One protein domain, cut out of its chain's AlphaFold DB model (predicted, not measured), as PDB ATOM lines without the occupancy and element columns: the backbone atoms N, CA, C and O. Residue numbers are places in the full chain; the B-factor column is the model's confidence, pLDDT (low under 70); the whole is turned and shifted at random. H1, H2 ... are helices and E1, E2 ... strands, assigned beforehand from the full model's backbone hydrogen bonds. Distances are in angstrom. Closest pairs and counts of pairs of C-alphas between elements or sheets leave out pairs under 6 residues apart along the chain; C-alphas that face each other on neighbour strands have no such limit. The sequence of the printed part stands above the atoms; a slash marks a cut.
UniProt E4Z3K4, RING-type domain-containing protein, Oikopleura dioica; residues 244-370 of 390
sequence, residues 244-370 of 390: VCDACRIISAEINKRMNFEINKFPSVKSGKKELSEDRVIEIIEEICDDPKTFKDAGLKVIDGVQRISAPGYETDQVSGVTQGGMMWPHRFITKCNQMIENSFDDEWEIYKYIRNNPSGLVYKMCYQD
ATOM      1  N   VAL A 244     -31.569 -24.415   9.224       93.88
ATOM      2  CA  VAL A 244     -32.527 -23.608   9.997       93.88
ATOM      3  C   VAL A 244     -33.215 -24.440  11.079       93.88
ATOM      4  O   VAL A 244     -33.369 -23.968  12.203       93.88
ATOM      5  N   CYS A 245     -33.558 -25.696  10.782       93.31
ATOM      6  CA  CYS A 245     -34.164 -26.592  11.764       93.31
ATOM      7  C   CYS A 245     -33.229 -26.878  12.954       93.31
ATOM      8  O   CYS A 245     -33.666 -26.835  14.105       93.31
ATOM      9  N   ASP A 246     -31.939 -27.126  12.701       93.62
ATOM     10  CA  ASP A 246     -30.960 -27.357  13.769       93.62
ATOM     11  C   ASP A 246     -30.808 -26.105  14.640       93.62
ATOM     12  O   ASP A 246     -30.850 -26.188  15.869       93.62
ATOM     13  N   ALA A 247     -30.714 -24.933  14.005       94.88
ATOM     14  CA  ALA A 247     -30.618 -23.658  14.703       94.88
ATOM     15  C   ALA A 247     -31.847 -23.370  15.570       94.88
ATOM     16  O   ALA A 247     -31.693 -23.008  16.735       94.88
ATOM     17  N   CYS A 248     -33.051 -23.588  15.030       94.69
ATOM     18  CA  CYS A 248     -34.297 -23.418  15.769       94.69
ATOM     19  C   CYS A 248     -34.295 -24.268  17.039       94.69
ATOM     20  O   CYS A 248     -34.516 -23.761  18.139       94.69
ATOM     21  N   ARG A 249     -33.973 -25.561  16.911       93.56
ATOM     22  CA  ARG A 249     -33.993 -26.476  18.055       93.56
ATOM     23  C   ARG A 249     -32.968 -26.084  19.121       93.56
ATOM     24  O   ARG A 249     -33.285 -26.183  20.305       93.56
ATOM     25  N   ILE A 250     -31.782 -25.623  18.721       94.75
ATOM     26  CA  ILE A 250     -30.738 -25.146  19.642       94.75
ATOM     27  C   ILE A 250     -31.201 -23.882  20.379       94.75
ATOM     28  O   ILE A 250     -31.133 -23.842  21.606       94.75
ATOM     29  N   ILE A 251     -31.722 -22.884  19.659       95.00
ATOM     30  CA  ILE A 251     -32.215 -21.625  20.244       95.00
ATOM     31  C   ILE A 251     -33.345 -21.906  21.237       95.00
ATOM     32  O   ILE A 251     -33.274 -21.504  22.398       95.00
ATOM     33  N   SER A 252     -34.365 -22.657  20.814       93.69
ATOM     34  CA  SER A 252     -35.502 -22.996  21.673       93.69
ATOM     35  C   SER A 252     -35.082 -23.819  22.890       93.69
ATOM     36  O   SER A 252     -35.643 -23.645  23.972       93.69
ATOM     37  N   ALA A 253     -34.096 -24.710  22.750       93.31
ATOM     38  CA  ALA A 253     -33.563 -25.460  23.881       93.31
ATOM     39  C   ALA A 253     -32.846 -24.544  24.884       93.31
ATOM     40  O   ALA A 253     -33.061 -24.701  26.088       93.31
ATOM     41  N   GLU A 254     -32.057 -23.573  24.418       94.19
ATOM     42  CA  GLU A 254     -31.329 -22.657  25.303       94.19
ATOM     43  C   GLU A 254     -32.276 -21.688  26.026       94.19
ATOM     44  O   GLU A 254     -32.170 -21.544  27.248       94.19
ATOM     45  N   ILE A 255     -33.283 -21.134  25.330       94.62
ATOM     46  CA  ILE A 255     -34.370 -20.346  25.949       94.62
ATOM     47  C   ILE A 255     -35.059 -21.166  27.037       94.62
ATOM     48  O   ILE A 255     -35.171 -20.734  28.188       94.62
ATOM     49  N   ASN A 256     -35.469 -22.391  26.702       93.38
ATOM     50  CA  ASN A 256     -36.159 -23.253  27.648       93.38
ATOM     51  C   ASN A 256     -35.284 -23.590  28.868       93.38
ATOM     52  O   ASN A 256     -35.752 -23.566  30.006       93.38
ATOM     53  N   LYS A 257     -34.000 -23.879  28.654       93.56
ATOM     54  CA  LYS A 257     -33.028 -24.196  29.706       93.56
ATOM     55  C   LYS A 257     -32.802 -23.015  30.645       93.56
ATOM     56  O   LYS A 257     -32.896 -23.189  31.862       93.56
ATOM     57  N   ARG A 258     -32.542 -21.818  30.111       94.25
ATOM     58  CA  ARG A 258     -32.283 -20.613  30.913       94.25
ATOM     59  C   ARG A 258     -33.527 -20.162  31.679       94.25
ATOM     60  O   ARG A 258     -33.425 -19.861  32.870       94.25
ATOM     61  N   MET A 259     -34.699 -20.210  31.048       94.25
ATOM     62  CA  MET A 259     -35.969 -19.889  31.703       94.25
ATOM     63  C   MET A 259     -36.277 -20.873  32.836       94.25
ATOM     64  O   MET A 259     -36.553 -20.465  33.964       94.25
ATOM     65  N   ASN A 260     -36.152 -22.182  32.585       93.00
ATOM     66  CA  ASN A 260     -36.342 -23.195  33.625       93.00
ATOM     67  C   ASN A 260     -35.320 -23.061  34.758       93.00
ATOM     68  O   ASN A 260     -35.657 -23.315  35.915       93.00
ATOM     69  N   PHE A 261     -34.084 -22.663  34.465       94.25
ATOM     70  CA  PHE A 261     -33.086 -22.391  35.495       94.25
ATOM     71  C   PHE A 261     -33.543 -21.265  36.438       94.25
ATOM     72  O   PHE A 261     -33.515 -21.440  37.658       94.25
ATOM     73  N   GLU A 262     -34.037 -20.145  35.902       94.06
ATOM     74  CA  GLU A 262     -34.535 -19.026  36.718       94.06
ATOM     75  C   GLU A 262     -35.830 -19.379  37.473       94.06
ATOM     76  O   GLU A 262     -35.969 -19.039  38.649       94.06
ATOM     77  N   ILE A 263     -36.737 -20.152  36.866       93.06
ATOM     78  CA  ILE A 263     -37.925 -20.690  37.554       93.06
ATOM     79  C   ILE A 263     -37.516 -21.575  38.742       93.06
ATOM     80  O   ILE A 263     -38.078 -21.463  39.836       93.06
ATOM     81  N   ASN A 264     -36.521 -22.447  38.555       92.69
ATOM     82  CA  ASN A 264     -36.060 -23.377  39.587       92.69
ATOM     83  C   ASN A 264     -35.282 -22.700  40.722       92.69
ATOM     84  O   ASN A 264     -35.254 -23.234  41.833       92.69
ATOM     85  N   LYS A 265     -34.689 -21.528  40.476       94.38
ATOM     86  CA  LYS A 265     -33.953 -20.739  41.475       94.38
ATOM     87  C   LYS A 265     -34.837 -20.283  42.638       94.38
ATOM     88  O   LYS A 265     -34.365 -20.189  43.770       94.38
ATOM     89  N   PHE A 266     -36.123 -20.028  42.382       90.69
ATOM     90  CA  PHE A 266     -37.068 -19.549  43.389       90.69
ATOM     91  C   PHE A 266     -38.155 -20.598  43.683       90.69
ATOM     92  O   PHE A 266     -39.059 -20.791  42.868       90.69
ATOM     93  N   PRO A 267     -38.174 -21.223  44.880       90.00
ATOM     94  CA  PRO A 267     -39.173 -22.241  45.229       90.00
ATOM     95  C   PRO A 267     -40.628 -21.756  45.127       90.00
ATOM     96  O   PRO A 267     -41.533 -22.534  44.821       90.00
ATOM     97  N   SER A 268     -40.876 -20.463  45.356       89.75
ATOM     98  CA  SER A 268     -42.201 -19.851  45.188       89.75
ATOM     99  C   SER A 268     -42.658 -19.787  43.732       89.75
ATOM    100  O   SER A 268     -43.853 -19.898  43.480       89.75
ATOM    101  N   VAL A 269     -41.722 -19.622  42.794       90.31
ATOM    102  CA  VAL A 269     -42.012 -19.596  41.354       90.31
ATOM    103  C   VAL A 269     -42.167 -21.022  40.838       90.31
ATOM    104  O   VAL A 269     -43.177 -21.347  40.222       90.31
ATOM    105  N   LYS A 270     -41.251 -21.921  41.221       89.06
ATOM    106  CA  LYS A 270     -41.331 -23.355  40.908       89.06
ATOM    107  C   LYS A 270     -42.635 -24.008  41.375       89.06
ATOM    108  O   LYS A 270     -43.208 -24.822  40.665       89.06
ATOM    109  N   SER A 271     -43.111 -23.659  42.571       86.69
ATOM    110  CA  SER A 271     -44.390 -24.165  43.102       86.69
ATOM    111  C   SER A 271     -45.624 -23.502  42.482       86.69
ATOM    112  O   SER A 271     -46.744 -23.807  42.885       86.69
ATOM    113  N   GLY A 272     -45.437 -22.569  41.544       86.12
ATOM    114  CA  GLY A 272     -46.511 -21.843  40.873       86.12
ATOM    115  C   GLY A 272     -47.225 -20.812  41.748       86.12
ATOM    116  O   GLY A 272     -48.213 -20.238  41.305       86.12
ATOM    117  N   LYS A 273     -46.743 -20.556  42.972       88.12
ATOM    118  CA  LYS A 273     -47.338 -19.586  43.911       88.12
ATOM    119  C   LYS A 273     -47.046 -18.135  43.534       88.12
ATOM    120  O   LYS A 273     -47.772 -17.240  43.954       88.12
ATOM    121  N   LYS A 274     -45.953 -17.900  42.813       91.06
ATOM    122  CA  LYS A 274     -45.552 -16.601  42.266       91.06
ATOM    123  C   LYS A 274     -45.127 -16.775  40.816       91.06
ATOM    124  O   LYS A 274     -44.764 -17.874  40.410       91.06
ATOM    125  N   GLU A 275     -45.166 -15.691  40.062       93.12
ATOM    126  CA  GLU A 275     -44.662 -15.643  38.690       93.12
ATOM    127  C   GLU A 275     -43.323 -14.894  38.678       93.12
ATOM    128  O   GLU A 275     -43.032 -14.142  39.615       93.12
ATOM    129  N   LEU A 276     -42.492 -15.123  37.657       94.25
ATOM    130  CA  LEU A 276     -41.388 -14.208  37.363       94.25
ATOM    131  C   LEU A 276     -41.959 -12.832  36.996       94.25
ATOM    132  O   LEU A 276     -43.088 -12.744  36.526       94.25
ATOM    133  N   SER A 277     -41.207 -11.761  37.242       95.00
ATOM    134  CA  SER A 277     -41.585 -10.448  36.718       95.00
ATOM    135  C   SER A 277     -41.426 -10.428  35.201       95.00
ATOM    136  O   SER A 277     -40.516 -11.064  34.671       95.00
ATOM    137  N   GLU A 278     -42.286  -9.672  34.525       94.75
ATOM    138  CA  GLU A 278     -42.227  -9.452  33.077       94.75
ATOM    139  C   GLU A 278     -40.860  -8.904  32.654       94.75
ATOM    140  O   GLU A 278     -40.198  -9.518  31.825       94.75
ATOM    141  N   ASP A 279     -40.355  -7.886  33.364       95.88
ATOM    142  CA  ASP A 279     -39.002  -7.346  33.168       95.88
ATOM    143  C   ASP A 279     -37.925  -8.441  33.183       95.88
ATOM    144  O   ASP A 279     -37.003  -8.436  32.376       95.88
ATOM    145  N   ARG A 280     -38.056  -9.435  34.076       95.75
ATOM    146  CA  ARG A 280     -37.060 -10.507  34.179       95.75
ATOM    147  C   ARG A 280     -37.172 -11.496  33.024       95.75
ATOM    148  O   ARG A 280     -36.169 -12.092  32.647       95.75
ATOM    149  N   VAL A 281     -38.375 -11.716  32.498       95.94
ATOM    150  CA  VAL A 281     -38.588 -12.569  31.321       95.94
ATOM    151  C   VAL A 281     -37.965 -11.926  30.086       95.94
ATOM    152  O   VAL A 281     -37.238 -12.617  29.374       95.94
ATOM    153  N   ILE A 282     -38.180 -10.621  29.896       95.81
ATOM    154  CA  ILE A 282     -37.573  -9.839  28.811       95.81
ATOM    155  C   ILE A 282     -36.048  -9.890  28.924       95.81
ATOM    156  O   ILE A 282     -35.391 -10.339  27.990       95.81
ATOM    157  N   GLU A 283     -35.488  -9.589  30.102       96.50
ATOM    158  CA  GLU A 283     -34.039  -9.671  30.341       96.50
ATOM    159  C   GLU A 283     -33.456 -11.047  29.985       96.50
ATOM    160  O   GLU A 283     -32.378 -11.129  29.410       96.50
ATOM    161  N   ILE A 284     -34.137 -12.149  30.329       96.12
ATOM    162  CA  ILE A 284     -33.652 -13.503  30.014       96.12
ATOM    163  C   ILE A 284     -33.609 -13.728  28.502       96.12
ATOM    164  O   ILE A 284     -32.691 -14.384  28.011       96.12
ATOM    165  N   ILE A 285     -34.615 -13.246  27.779       95.81
ATOM    166  CA  ILE A 285     -34.709 -13.427  26.333       95.81
ATOM    167  C   ILE A 285     -33.681 -12.547  25.616       95.81
ATOM    168  O   ILE A 285     -32.943 -13.072  24.783       95.81
ATOM    169  N   GLU A 286     -33.539 -11.282  26.009       95.19
ATOM    170  CA  GLU A 286     -32.489 -10.375  25.521       95.19
ATOM    171  C   GLU A 286     -31.085 -10.925  25.834       95.19
ATOM    172  O   GLU A 286     -30.228 -10.984  24.956       95.19
ATOM    173  N   GLU A 287     -30.841 -11.444  27.049       95.56
ATOM    174  CA  GLU A 287     -29.569 -12.094  27.418       95.56
ATOM    175  C   GLU A 287     -29.206 -13.238  26.444       95.56
ATOM    176  O   GLU A 287     -28.030 -13.461  26.156       95.56
ATOM    177  N   ILE A 288     -30.191 -13.982  25.936       95.62
ATOM    178  CA  ILE A 288     -29.963 -15.124  25.039       95.62
ATOM    179  C   ILE A 288     -29.835 -14.672  23.589       95.62
ATOM    180  O   ILE A 288     -28.917 -15.118  22.898       95.62
ATOM    181  N   CYS A 289     -30.760 -13.832  23.126       96.06
ATOM    182  CA  CYS A 289     -30.848 -13.443  21.728       96.06
ATOM    183  C   CYS A 289     -29.942 -12.271  21.354       96.06
ATOM    184  O   CYS A 289     -29.682 -12.139  20.166       96.06
ATOM    185  N   ASP A 290     -29.407 -11.493  22.300       95.31
ATOM    186  CA  ASP A 290     -28.521 -10.359  22.002       95.31
ATOM    187  C   ASP A 290     -27.062 -10.570  22.435       95.31
ATOM    188  O   ASP A 290     -26.177  -9.917  21.878       95.31
ATOM    189  N   ASP A 291     -26.759 -11.482  23.376       94.44
ATOM    190  CA  ASP A 291     -25.369 -11.765  23.779       94.44
ATOM    191  C   ASP A 291     -24.682 -12.744  22.800       94.44
ATOM    192  O   ASP A 291     -25.002 -13.940  22.774       94.44
ATOM    193  N   PRO A 292     -23.641 -12.316  22.053       90.62
ATOM    194  CA  PRO A 292     -22.896 -13.201  21.154       90.62
ATOM    195  C   PRO A 292     -22.184 -14.345  21.881       90.62
ATOM    196  O   PRO A 292     -21.787 -15.333  21.260       90.62
ATOM    197  N   LYS A 293     -21.992 -14.238  23.200       93.00
ATOM    198  CA  LYS A 293     -21.340 -15.283  23.993       93.00
ATOM    199  C   LYS A 293     -22.211 -16.521  24.155       93.00
ATOM    200  O   LYS A 293     -21.640 -17.596  24.333       93.00
ATOM    201  N   THR A 294     -23.534 -16.390  24.067       93.12
ATOM    202  CA  THR A 294     -24.481 -17.503  24.234       93.12
ATOM    203  C   THR A 294     -24.248 -18.596  23.193       93.12
ATOM    204  O   THR A 294     -24.255 -19.780  23.518       93.12
ATOM    205  N   PHE A 295     -23.928 -18.202  21.957       94.12
ATOM    206  CA  PHE A 295     -23.726 -19.117  20.831       94.12
ATOM    207  C   PHE A 295     -22.275 -19.154  20.327       94.12
ATOM    208  O   PHE A 295     -22.020 -19.594  19.209       94.12
ATOM    209  N   LYS A 296     -21.299 -18.713  21.134       92.81
ATOM    210  CA  LYS A 296     -19.875 -18.657  20.736       92.81
ATOM    211  C   LYS A 296     -19.285 -20.025  20.366       92.81
ATOM    212  O   LYS A 296     -18.409 -20.105  19.511       92.81
ATOM    213  N   ASP A 297     -19.780 -21.073  21.021       91.12
ATOM    214  CA  ASP A 297     -19.322 -22.455  20.860       91.12
ATOM    215  C   ASP A 297     -20.207 -23.232  19.865       91.12
ATOM    216  O   ASP A 297     -19.995 -24.423  19.642       91.12
ATOM    217  N   ALA A 298     -21.203 -22.568  19.262       92.62
ATOM    218  CA  ALA A 298     -21.995 -23.142  18.188       92.62
ATOM    219  C   ALA A 298     -21.238 -23.042  16.855       92.62
ATOM    220  O   ALA A 298     -20.609 -22.025  16.548       92.62
ATOM    221  N   GLY A 299     -21.303 -24.094  16.041       91.19
ATOM    222  CA  GLY A 299     -20.589 -24.135  14.765       91.19
ATOM    223  C   GLY A 299     -20.977 -25.304  13.872       91.19
ATOM    224  O   GLY A 299     -21.738 -26.185  14.267       91.19
ATOM    225  N   LEU A 300     -20.436 -25.317  12.655       92.12
ATOM    226  CA  LEU A 300     -20.693 -26.381  11.686       92.12
ATOM    227  C   LEU A 300     -19.907 -27.640  11.999       92.12
ATOM    228  O   LEU A 300     -18.734 -27.583  12.362       92.12
ATOM    229  N   LYS A 301     -20.537 -28.784  11.766       90.25
ATOM    230  CA  LYS A 301     -19.930 -30.102  11.895       90.25
ATOM    231  C   LYS A 301     -20.463 -31.013  10.802       90.25
ATOM    232  O   LYS A 301     -21.655 -30.999  10.508       90.25
ATOM    233  N   VAL A 302     -19.587 -31.812  10.203       89.88
ATOM    234  CA  VAL A 302     -19.994 -32.838   9.236       89.88
ATOM    235  C   VAL A 302     -20.221 -34.142   9.994       89.88
ATOM    236  O   VAL A 302     -19.306 -34.653  10.636       89.88
ATOM    237  N   ILE A 303     -21.448 -34.659   9.947       86.38
ATOM    238  CA  ILE A 303     -21.849 -35.933  10.553       86.38
ATOM    239  C   ILE A 303     -22.399 -36.806   9.426       86.38
ATOM    240  O   ILE A 303     -23.346 -36.410   8.750       86.38
ATOM    241  N   ASP A 304     -21.773 -37.960   9.191       86.19
ATOM    242  CA  ASP A 304     -22.143 -38.906   8.125       86.19
ATOM    243  C   ASP A 304     -22.239 -38.260   6.725       86.19
ATOM    244  O   ASP A 304     -23.136 -38.553   5.936       86.19
ATOM    245  N   GLY A 305     -21.319 -37.335   6.421       85.19
ATOM    246  CA  GLY A 305     -21.280 -36.612   5.144       85.19
ATOM    247  C   GLY A 305     -22.321 -35.493   5.009       85.19
ATOM    248  O   GLY A 305     -22.446 -34.906   3.936       85.19
ATOM    249  N   VAL A 306     -23.058 -35.172   6.078       86.62
ATOM    250  CA  VAL A 306     -24.058 -34.098   6.096       86.62
ATOM    251  C   VAL A 306     -23.642 -32.998   7.069       86.62
ATOM    252  O   VAL A 306     -23.269 -33.264   8.210       86.62
ATOM    253  N   GLN A 307     -23.735 -31.744   6.629       89.94
ATOM    254  CA  GLN A 307     -23.505 -30.586   7.489       89.94
ATOM    255  C   GLN A 307     -24.653 -30.422   8.496       89.94
ATOM    256  O   GLN A 307     -25.840 -30.457   8.149       89.94
ATOM    257  N   ARG A 308     -24.281 -30.272   9.764       91.75
ATOM    258  CA  ARG A 308     -25.166 -30.083  10.915       91.75
ATOM    259  C   ARG A 308     -24.586 -29.018  11.828       91.75
ATOM    260  O   ARG A 308     -23.369 -28.832  11.872       91.75
ATOM    261  N   ILE A 309     -25.444 -28.350  12.594       92.94
ATOM    262  CA  ILE A 309     -24.959 -27.438  13.634       92.94
ATOM    263  C   ILE A 309     -24.684 -28.221  14.925       92.94
ATOM    264  O   ILE A 309     -25.513 -29.000  15.399       92.94
ATOM    265  N   SER A 310     -23.500 -28.009  15.494       92.25
ATOM    266  CA  SER A 310     -23.078 -28.498  16.804       92.25
ATOM    267  C   SER A 310     -23.100 -27.357  17.809       92.25
ATOM    268  O   SER A 310     -22.588 -26.283  17.510       92.25
ATOM    269  N   ALA A 311     -23.664 -27.591  18.994       92.69
ATOM    270  CA  ALA A 311     -23.672 -26.641  20.106       92.69
ATOM    271  C   ALA A 311     -23.613 -27.384  21.456       92.69
ATOM    272  O   ALA A 311     -24.113 -28.510  21.533       92.69
ATOM    273  N   PRO A 312     -23.042 -26.784  22.518       87.94
ATOM    274  CA  PRO A 312     -22.873 -27.452  23.808       87.94
ATOM    275  C   PRO A 312     -24.184 -27.973  24.404       87.94
ATOM    276  O   PRO A 312     -25.167 -27.240  24.520       87.94
ATOM    277  N   GLY A 313     -24.188 -29.236  24.837       84.56
ATOM    278  CA  GLY A 313     -25.370 -29.863  25.448       84.56
ATOM    279  C   GLY A 313     -26.441 -30.312  24.448       84.56
ATOM    280  O   GLY A 313     -27.532 -30.710  24.859       84.56
ATOM    281  N   TYR A 314     -26.128 -30.279  23.153       85.94
ATOM    282  CA  TYR A 314     -26.993 -30.758  22.084       85.94
ATOM    283  C   TYR A 314     -26.547 -32.133  21.554       85.94
ATOM    284  O   TYR A 314     -25.416 -32.562  21.767       85.94
ATOM    285  N   GLU A 315     -27.424 -32.853  20.852       85.06
ATOM    286  CA  GLU A 315     -27.152 -34.230  20.394       85.06
ATOM    287  C   GLU A 315     -25.937 -34.338  19.451       85.06
ATOM    288  O   GLU A 315     -25.204 -35.325  19.478       85.06
ATOM    289  N   THR A 316     -25.679 -33.291  18.668       86.50
ATOM    290  CA  THR A 316     -24.566 -33.200  17.713       86.50
ATOM    291  C   THR A 316     -23.214 -32.899  18.374       86.50
ATOM    292  O   THR A 316     -22.167 -33.139  17.765       86.50
ATOM    293  N   ASP A 317     -23.215 -32.449  19.633       88.69
ATOM    294  CA  ASP A 317     -22.012 -32.182  20.431       88.69
ATOM    295  C   ASP A 317     -21.234 -33.474  20.717       88.69
ATOM    296  O   ASP A 317     -20.023 -33.549  20.516       88.69
ATOM    297  N   GLN A 318     -21.962 -34.535  21.081       86.44
ATOM    298  CA  GLN A 318     -21.408 -35.823  21.518       86.44
ATOM    299  C   GLN A 318     -20.837 -36.678  20.378       86.44
ATOM    300  O   GLN A 318     -20.127 -37.655  20.618       86.44
ATOM    301  N   VAL A 319     -21.149 -36.340  19.127       87.25
ATOM    302  CA  VAL A 319     -20.635 -37.060  17.958       87.25
ATOM    303  C   VAL A 319     -19.169 -36.679  17.741       87.25
ATOM    304  O   VAL A 319     -18.808 -35.514  17.847       87.25
ATOM    305  N   SER A 320     -18.284 -37.621  17.429       86.31
ATOM    306  CA  SER A 320     -16.887 -37.273  17.118       86.31
ATOM    307  C   SER A 320     -16.812 -36.501  15.794       86.31
ATOM    308  O   SER A 320     -17.360 -36.947  14.793       86.31
ATOM    309  N   GLY A 321     -16.157 -35.339  15.776       84.06
ATOM    310  CA  GLY A 321     -16.041 -34.498  14.582       84.06
ATOM    311  C   GLY A 321     -15.365 -33.164  14.886       84.06
ATOM    312  O   GLY A 321     -15.361 -32.723  16.035       84.06
ATOM    313  N   VAL A 322     -14.801 -32.516  13.866       85.31
ATOM    314  CA  VAL A 322     -14.243 -31.163  13.998       85.31
ATOM    315  C   VAL A 322     -15.377 -30.157  13.827       85.31
ATOM    316  O   VAL A 322     -15.976 -30.078  12.758       85.31
ATOM    317  N   THR A 323     -15.670 -29.399  14.883       88.25
ATOM    318  CA  THR A 323     -16.635 -28.297  14.823       88.25
ATOM    319  C   THR A 323     -15.925 -27.020  14.394       88.25
ATOM    320  O   THR A 323     -15.003 -26.554  15.065       88.25
ATOM    321  N   GLN A 324     -16.372 -26.420  13.298       87.12
ATOM    322  CA  GLN A 324     -15.942 -25.099  12.865       87.12
ATOM    323  C   GLN A 324     -16.835 -24.035  13.516       87.12
ATOM    324  O   GLN A 324     -17.857 -23.629  12.962       87.12
ATOM    325  N   GLY A 325     -16.463 -23.638  14.733       84.44
ATOM    326  CA  GLY A 325     -17.093 -22.541  15.475       84.44
ATOM    327  C   GLY A 325     -16.474 -21.170  15.177       84.44
ATOM    328  O   GLY A 325     -15.471 -21.054  14.469       84.44
ATOM    329  N   GLY A 326     -17.060 -20.120  15.755       79.12
ATOM    330  CA  GLY A 326     -16.586 -18.735  15.623       79.12
ATOM    331  C   GLY A 326     -17.063 -18.011  14.353       79.12
ATOM    332  O   GLY A 326     -17.995 -18.441  13.680       79.12
ATOM    333  N   MET A 327     -16.444 -16.869  14.029       79.75
ATOM    334  CA  MET A 327     -16.834 -15.989  12.909       79.75
ATOM    335  C   MET A 327     -18.277 -15.450  13.030       79.75
ATOM    336  O   MET A 327     -18.636 -14.875  14.053       79.75
ATOM    337  N   MET A 328     -19.095 -15.604  11.982       88.50
ATOM    338  CA  MET A 328     -20.452 -15.056  11.876       88.50
ATOM    339  C   MET A 328     -21.517 -15.910  12.579       88.50
ATOM    340  O   MET A 328     -22.660 -15.471  12.672       88.50
ATOM    341  N   TRP A 329     -21.182 -17.109  13.077       91.06
ATOM    342  CA  TRP A 329     -22.163 -18.025  13.676       91.06
ATOM    343  C   TRP A 329     -22.946 -17.409  14.840       91.06
ATOM    344  O   TRP A 329     -24.174 -17.427  14.764       91.06
ATOM    345  N   PRO A 330     -22.316 -16.772  15.847       93.50
ATOM    346  CA  PRO A 330     -23.070 -16.119  16.914       93.50
ATOM    347  C   PRO A 330     -24.049 -15.063  16.397       93.50
ATOM    348  O   PRO A 330     -25.206 -15.046  16.803       93.50
ATOM    349  N   HIS A 331     -23.626 -14.242  15.431       93.19
ATOM    350  CA  HIS A 331     -24.493 -13.236  14.817       93.19
ATOM    351  C   HIS A 331     -25.661 -13.850  14.036       93.19
ATOM    352  O   HIS A 331     -26.773 -13.326  14.087       93.19
ATOM    353  N   ARG A 332     -25.443 -14.976  13.347       94.38
ATOM    354  CA  ARG A 332     -26.508 -15.714  12.650       94.38
ATOM    355  C   ARG A 332     -27.541 -16.271  13.621       94.38
ATOM    356  O   ARG A 332     -28.737 -16.185  13.352       94.38
ATOM    357  N   PHE A 333     -27.076 -16.815  14.745       95.25
ATOM    358  CA  PHE A 333     -27.933 -17.326  15.810       95.25
ATOM    359  C   PHE A 333     -28.766 -16.219  16.450       95.25
ATOM    360  O   PHE A 333     -29.979 -16.363  16.505       95.25
ATOM    361  N   ILE A 334     -28.143 -15.102  16.833       94.94
ATOM    362  CA  ILE A 334     -28.822 -13.895  17.336       94.94
ATOM    363  C   ILE A 334     -29.904 -13.432  16.352       94.94
ATOM    364  O   ILE A 334     -31.077 -13.331  16.704       94.94
ATOM    365  N   THR A 335     -29.531 -13.241  15.082       95.56
ATOM    366  CA  THR A 335     -30.465 -12.805  14.031       95.56
ATOM    367  C   THR A 335     -31.661 -13.750  13.919       95.56
ATOM    368  O   THR A 335     -32.804 -13.302  13.848       95.56
ATOM    369  N   LYS A 336     -31.414 -15.065  13.935       95.12
ATOM    370  CA  LYS A 336     -32.481 -16.068  13.874       95.12
ATOM    371  C   LYS A 336     -33.321 -16.102  15.157       95.12
ATOM    372  O   LYS A 336     -34.525 -16.294  15.052       95.12
ATOM    373  N   CYS A 337     -32.721 -15.894  16.327       95.75
ATOM    374  CA  CYS A 337     -33.388 -15.849  17.632       95.75
ATOM    375  C   CYS A 337     -34.446 -14.742  17.658       95.75
ATOM    376  O   CYS A 337     -35.621 -15.024  17.887       95.75
ATOM    377  N   ASN A 338     -34.048 -13.524  17.280       94.12
ATOM    378  CA  ASN A 338     -34.945 -12.370  17.199       94.12
ATOM    379  C   ASN A 338     -36.065 -12.601  16.175       94.12
ATOM    380  O   ASN A 338     -37.240 -12.444  16.492       94.12
ATOM    381  N   GLN A 339     -35.730 -13.122  14.987       93.00
ATOM    382  CA  GLN A 339     -36.743 -13.504  13.998       93.00
ATOM    383  C   GLN A 339     -37.718 -14.561  14.530       93.00
ATOM    384  O   GLN A 339     -38.897 -14.531  14.193       93.00
ATOM    385  N   MET A 340     -37.252 -15.540  15.303       91.38
ATOM    386  CA  MET A 340     -38.120 -16.587  15.837       91.38
ATOM    387  C   MET A 340     -39.106 -16.033  16.859       91.38
ATOM    388  O   MET A 340     -40.271 -16.416  16.811       91.38
ATOM    389  N   ILE A 341     -38.663 -15.143  17.748       91.25
ATOM    390  CA  ILE A 341     -39.536 -14.514  18.747       91.25
ATOM    391  C   ILE A 341     -40.621 -13.703  18.044       91.25
ATOM    392  O   ILE A 341     -41.794 -13.989  18.250       91.25
ATOM    393  N   GLU A 342     -40.231 -12.816  17.125       89.25
ATOM    394  CA  GLU A 342     -41.155 -11.960  16.367       89.25
ATOM    395  C   GLU A 342     -42.167 -12.746  15.513       89.25
ATOM    396  O   GLU A 342     -43.272 -12.269  15.264       89.25
ATOM    397  N   ASN A 343     -41.791 -13.926  15.002       86.25
ATOM    398  CA  ASN A 343     -42.662 -14.713  14.122       86.25
ATOM    399  C   ASN A 343     -43.552 -15.721  14.863       86.25
ATOM    400  O   ASN A 343     -44.584 -16.110  14.315       86.25
ATOM    401  N   SER A 344     -43.127 -16.214  16.031       83.06
ATOM    402  CA  SER A 344     -43.773 -17.357  16.707       83.06
ATOM    403  C   SER A 344     -44.689 -16.935  17.856       83.06
ATOM    404  O   SER A 344     -45.552 -17.718  18.266       83.06
ATOM    405  N   PHE A 345     -44.490 -15.728  18.392       85.44
ATOM    406  CA  PHE A 345     -45.215 -15.194  19.543       85.44
ATOM    407  C   PHE A 345     -45.508 -13.708  19.355       85.44
ATOM    408  O   PHE A 345     -44.752 -13.007  18.686       85.44
ATOM    409  N   ASP A 346     -46.594 -13.238  19.967       84.75
ATOM    410  CA  ASP A 346     -46.940 -11.813  19.948       84.75
ATOM    411  C   ASP A 346     -46.093 -11.013  20.957       84.75
ATOM    412  O   ASP A 346     -45.838  -9.826  20.747       84.75
ATOM    413  N   ASP A 347     -45.647 -11.661  22.044       89.06
ATOM    414  CA  ASP A 347     -44.775 -11.090  23.075       89.06
ATOM    415  C   ASP A 347     -43.862 -12.152  23.745       89.06
ATOM    416  O   ASP A 347     -44.093 -13.366  23.688       89.06
ATOM    417  N   GLU A 348     -42.805 -11.699  24.425       92.81
ATOM    418  CA  GLU A 348     -41.887 -12.538  25.211       92.81
ATOM    419  C   GLU A 348     -42.576 -13.228  26.402       92.81
ATOM    420  O   GLU A 348     -42.135 -14.273  26.903       92.81
ATOM    421  N   TRP A 349     -43.672 -12.650  26.884       94.00
ATOM    422  CA  TRP A 349     -44.404 -13.135  28.045       94.00
ATOM    423  C   TRP A 349     -45.197 -14.418  27.740       94.00
ATOM    424  O   TRP A 349     -45.333 -15.299  28.602       94.00
ATOM    425  N   GLU A 350     -45.669 -14.590  26.508       92.69
ATOM    426  CA  GLU A 350     -46.310 -15.800  26.002       92.69
ATOM    427  C   GLU A 350     -45.354 -16.988  25.993       92.69
ATOM    428  O   GLU A 350     -45.750 -18.095  26.380       92.69
ATOM    429  N   ILE A 351     -44.081 -16.753  25.662       92.81
ATOM    430  CA  ILE A 351     -43.020 -17.764  25.743       92.81
ATOM    431  C   ILE A 351     -42.921 -18.285  27.179       92.81
ATOM    432  O   ILE A 351     -42.959 -19.497  27.418       92.81
ATOM    433  N   TYR A 352     -42.863 -17.383  28.163       94.62
ATOM    434  CA  TYR A 352     -42.807 -17.756  29.578       94.62
ATOM    435  C   TYR A 352     -44.053 -18.530  30.035       94.62
ATOM    436  O   TYR A 352     -43.929 -19.585  30.671       94.62
ATOM    437  N   LYS A 353     -45.259 -18.061  29.685       93.12
ATOM    438  CA  LYS A 353     -46.512 -18.774  30.001       93.12
ATOM    439  C   LYS A 353     -46.523 -20.176  29.403       93.12
ATOM    440  O   LYS A 353     -46.944 -21.127  30.068       93.12
ATOM    441  N   TYR A 354     -46.050 -20.312  28.167       93.06
ATOM    442  CA  TYR A 354     -45.984 -21.595  27.491       93.06
ATOM    443  C   TYR A 354     -45.022 -22.552  28.203       93.06
ATOM    444  O   TYR A 354     -45.421 -23.675  28.518       93.06
ATOM    445  N   ILE A 355     -43.802 -22.105  28.529       93.56
ATOM    446  CA  ILE A 355     -42.797 -22.904  29.258       93.56
ATOM    447  C   ILE A 355     -43.336 -23.351  30.617       93.56
ATOM    448  O   ILE A 355     -43.164 -24.502  31.009       93.56
ATOM    449  N   ARG A 356     -44.038 -22.471  31.336       90.44
ATOM    450  CA  ARG A 356     -44.598 -22.811  32.648       90.44
ATOM    451  C   ARG A 356     -45.646 -23.918  32.579       90.44
ATOM    452  O   ARG A 356     -45.693 -24.765  33.468       90.44
ATOM    453  N   ASN A 357     -46.472 -23.908  31.538       89.81
ATOM    454  CA  ASN A 357     -47.475 -24.947  31.316       89.81
ATOM    455  C   ASN A 357     -46.857 -26.222  30.720       89.81
ATOM    456  O   ASN A 357     -47.338 -27.318  30.994       89.81
ATOM    457  N   ASN A 358     -45.784 -26.087  29.934       89.31
ATOM    458  CA  ASN A 358     -45.108 -27.172  29.229       89.31
ATOM    459  C   ASN A 358     -43.572 -27.038  29.341       89.31
ATOM    460  O   ASN A 358     -42.931 -26.583  28.388       89.31
ATOM    461  N   PRO A 359     -42.951 -27.504  30.445       83.88
ATOM    462  CA  PRO A 359     -41.523 -27.285  30.731       83.88
ATOM    463  C   PRO A 359     -40.536 -27.819  29.685       83.88
ATOM    464  O   PRO A 359     -39.369 -27.440  29.682       83.88
ATOM    465  N   SER A 360     -40.970 -28.716  28.799       83.31
ATOM    466  CA  SER A 360     -40.148 -29.275  27.715       83.31
ATOM    467  C   SER A 360     -40.767 -29.080  26.329       83.31
ATOM    468  O   SER A 360     -40.227 -29.573  25.344       83.31
ATOM    469  N   GLY A 361     -41.899 -28.375  26.233       86.75
ATOM    470  CA  GLY A 361     -42.665 -28.260  24.991       86.75
ATOM    471  C   GLY A 361     -42.186 -27.156  24.049       86.75
ATOM    472  O   GLY A 361     -42.609 -27.134  22.897       86.75
ATOM    473  N   LEU A 362     -41.340 -26.226  24.513       90.19
ATOM    474  CA  LEU A 362     -41.029 -25.003  23.761       90.19
ATOM    475  C   LEU A 362     -40.409 -25.292  22.388       90.19
ATOM    476  O   LEU A 362     -40.804 -24.691  21.396       90.19
ATOM    477  N   VAL A 363     -39.500 -26.270  22.319       90.81
ATOM    478  CA  VAL A 363     -38.870 -26.706  21.062       90.81
ATOM    479  C   VAL A 363     -39.917 -27.186  20.055       90.81
ATOM    480  O   VAL A 363     -39.815 -26.889  18.869       90.81
ATOM    481  N   TYR A 364     -40.941 -27.910  20.517       89.19
ATOM    482  CA  TYR A 364     -42.022 -28.363  19.645       89.19
ATOM    483  C   TYR A 364     -42.821 -27.178  19.096       89.19
ATOM    484  O   TYR A 364     -43.038 -27.084  17.888       89.19
ATOM    485  N   LYS A 365     -43.218 -26.259  19.985       89.56
ATOM    486  CA  LYS A 365     -44.015 -25.086  19.628       89.56
ATOM    487  C   LYS A 365     -43.303 -24.218  18.592       89.56
ATOM    488  O   LYS A 365     -43.875 -23.991  17.537       89.56
ATOM    489  N   MET A 366     -42.057 -23.832  18.865       89.12
ATOM    490  CA  MET A 366     -41.294 -22.910  18.013       89.12
ATOM    491  C   MET A 366     -40.854 -23.532  16.686       89.12
ATOM    492  O   MET A 366     -40.853 -22.868  15.659       89.12
ATOM    493  N   CYS A 367     -40.452 -24.807  16.685       91.31
ATOM    494  CA  CYS A 367     -39.807 -25.378  15.501       91.31
ATOM    495  C   CYS A 367     -40.742 -26.185  14.601       91.31
ATOM    496  O   CYS A 367     -40.403 -26.406  13.440       91.31
ATOM    497  N   TYR A 368     -41.890 -26.648  15.109       87.75
ATOM    498  CA  TYR A 368     -42.729 -27.624  14.402       87.75
ATOM    499  C   TYR A 368     -44.204 -27.237  14.283       87.75
ATOM    500  O   TYR A 368     -44.884 -27.780  13.415       87.75
ATOM    501  N   GLN A 369     -44.725 -26.373  15.159       81.44
ATOM    502  CA  GLN A 369     -46.164 -26.104  15.228       81.44
ATOM    503  C   GLN A 369     -46.600 -24.857  14.443       81.44
ATOM    504  O   GLN A 369     -47.777 -24.756  14.096       81.44
ATOM    505  N   ASP A 370     -45.693 -23.924  14.166       71.12
ATOM    506  CA  ASP A 370     -46.044 -22.658  13.521       71.12
ATOM    507  C   ASP A 370     -46.275 -22.800  12.007       71.12
ATOM    508  O   ASP A 370     -45.762 -23.708  11.354       71.12
TER     509      ASP A 370
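What this domain is: This is residues 244 to 370 of the 390 residues of the protein "RING-type domain-containing protein" of Oikopleura dioica (UniProt E4Z3K4). One long helix, H1, runs through the body as its core, with H3, H4, H5 and H6 packed on it, mostly crossed. The hairpin E1 and E2 packs on the first residues of H1 through E2; short H2 makes a corner at H1's other end. The printed part has 127 residues, in the order H1 H2 H3 E1 E2 H4 H5 H6, with an antiparallel sheet E1 - E2, and is mostly helix. It is compact, radius of gyration of the C-alphas 15.1 A, yet elongated, spanning 49 by 28 by 26 A.

Where its parts are: H1, residues 244 to 265, begins at C-alpha (-32.527, -23.608, 9.997) and is 31.6 A long. H2 is residues 267 to 270; H3, 278 to 290, measures 17.6 A. E1 is 299 to 303 and E2 306 to 310. H4, 329 to 344, measures 21.8 A. H5 is 348 to 357; H6, 362 to 369, ends at C-alpha (-46.164, -26.104, 15.228).

How they stand to each other: H1 is the hub. It touches H2 only at the corner, and only just, with 3 pairs of C-alphas within 8 A; the closest are Asn 264 and Lys 270, 5.4 A. Residues 254 to 259 of H1 touch H3, opposite ways at a steep 39 degrees, closest C-alphas Ile 255 and Ile 288, 6.9 A. Residues 247 to 251 touch H4, about perpendicular at 79 degrees, closest C-alphas Ile 251 and Cys 337, 6.4 A. Residues 256 to 260 touch H5, closest C-alphas Asn 256 and Ile 355, 6.8 A. H6 touches H1 at a shallow 31 degrees, opposite ways, closest C-alphas Ser 252 and Val 363, 5.0 A. In the hairpin, N 301 and O 308 are 2.8 A apart. Every O i to N i+4 pair is within hydrogen-bond range in H1, H3, H4, H5 and H6; H2 is too short for one.

The domain as a whole: The farthest C-alphas, Lys 273 and Gly 305, are 49.7 A apart. The link E2 to H4, residues 311 to 328, is long. The printed part has no cut, and no printed residue is under 70.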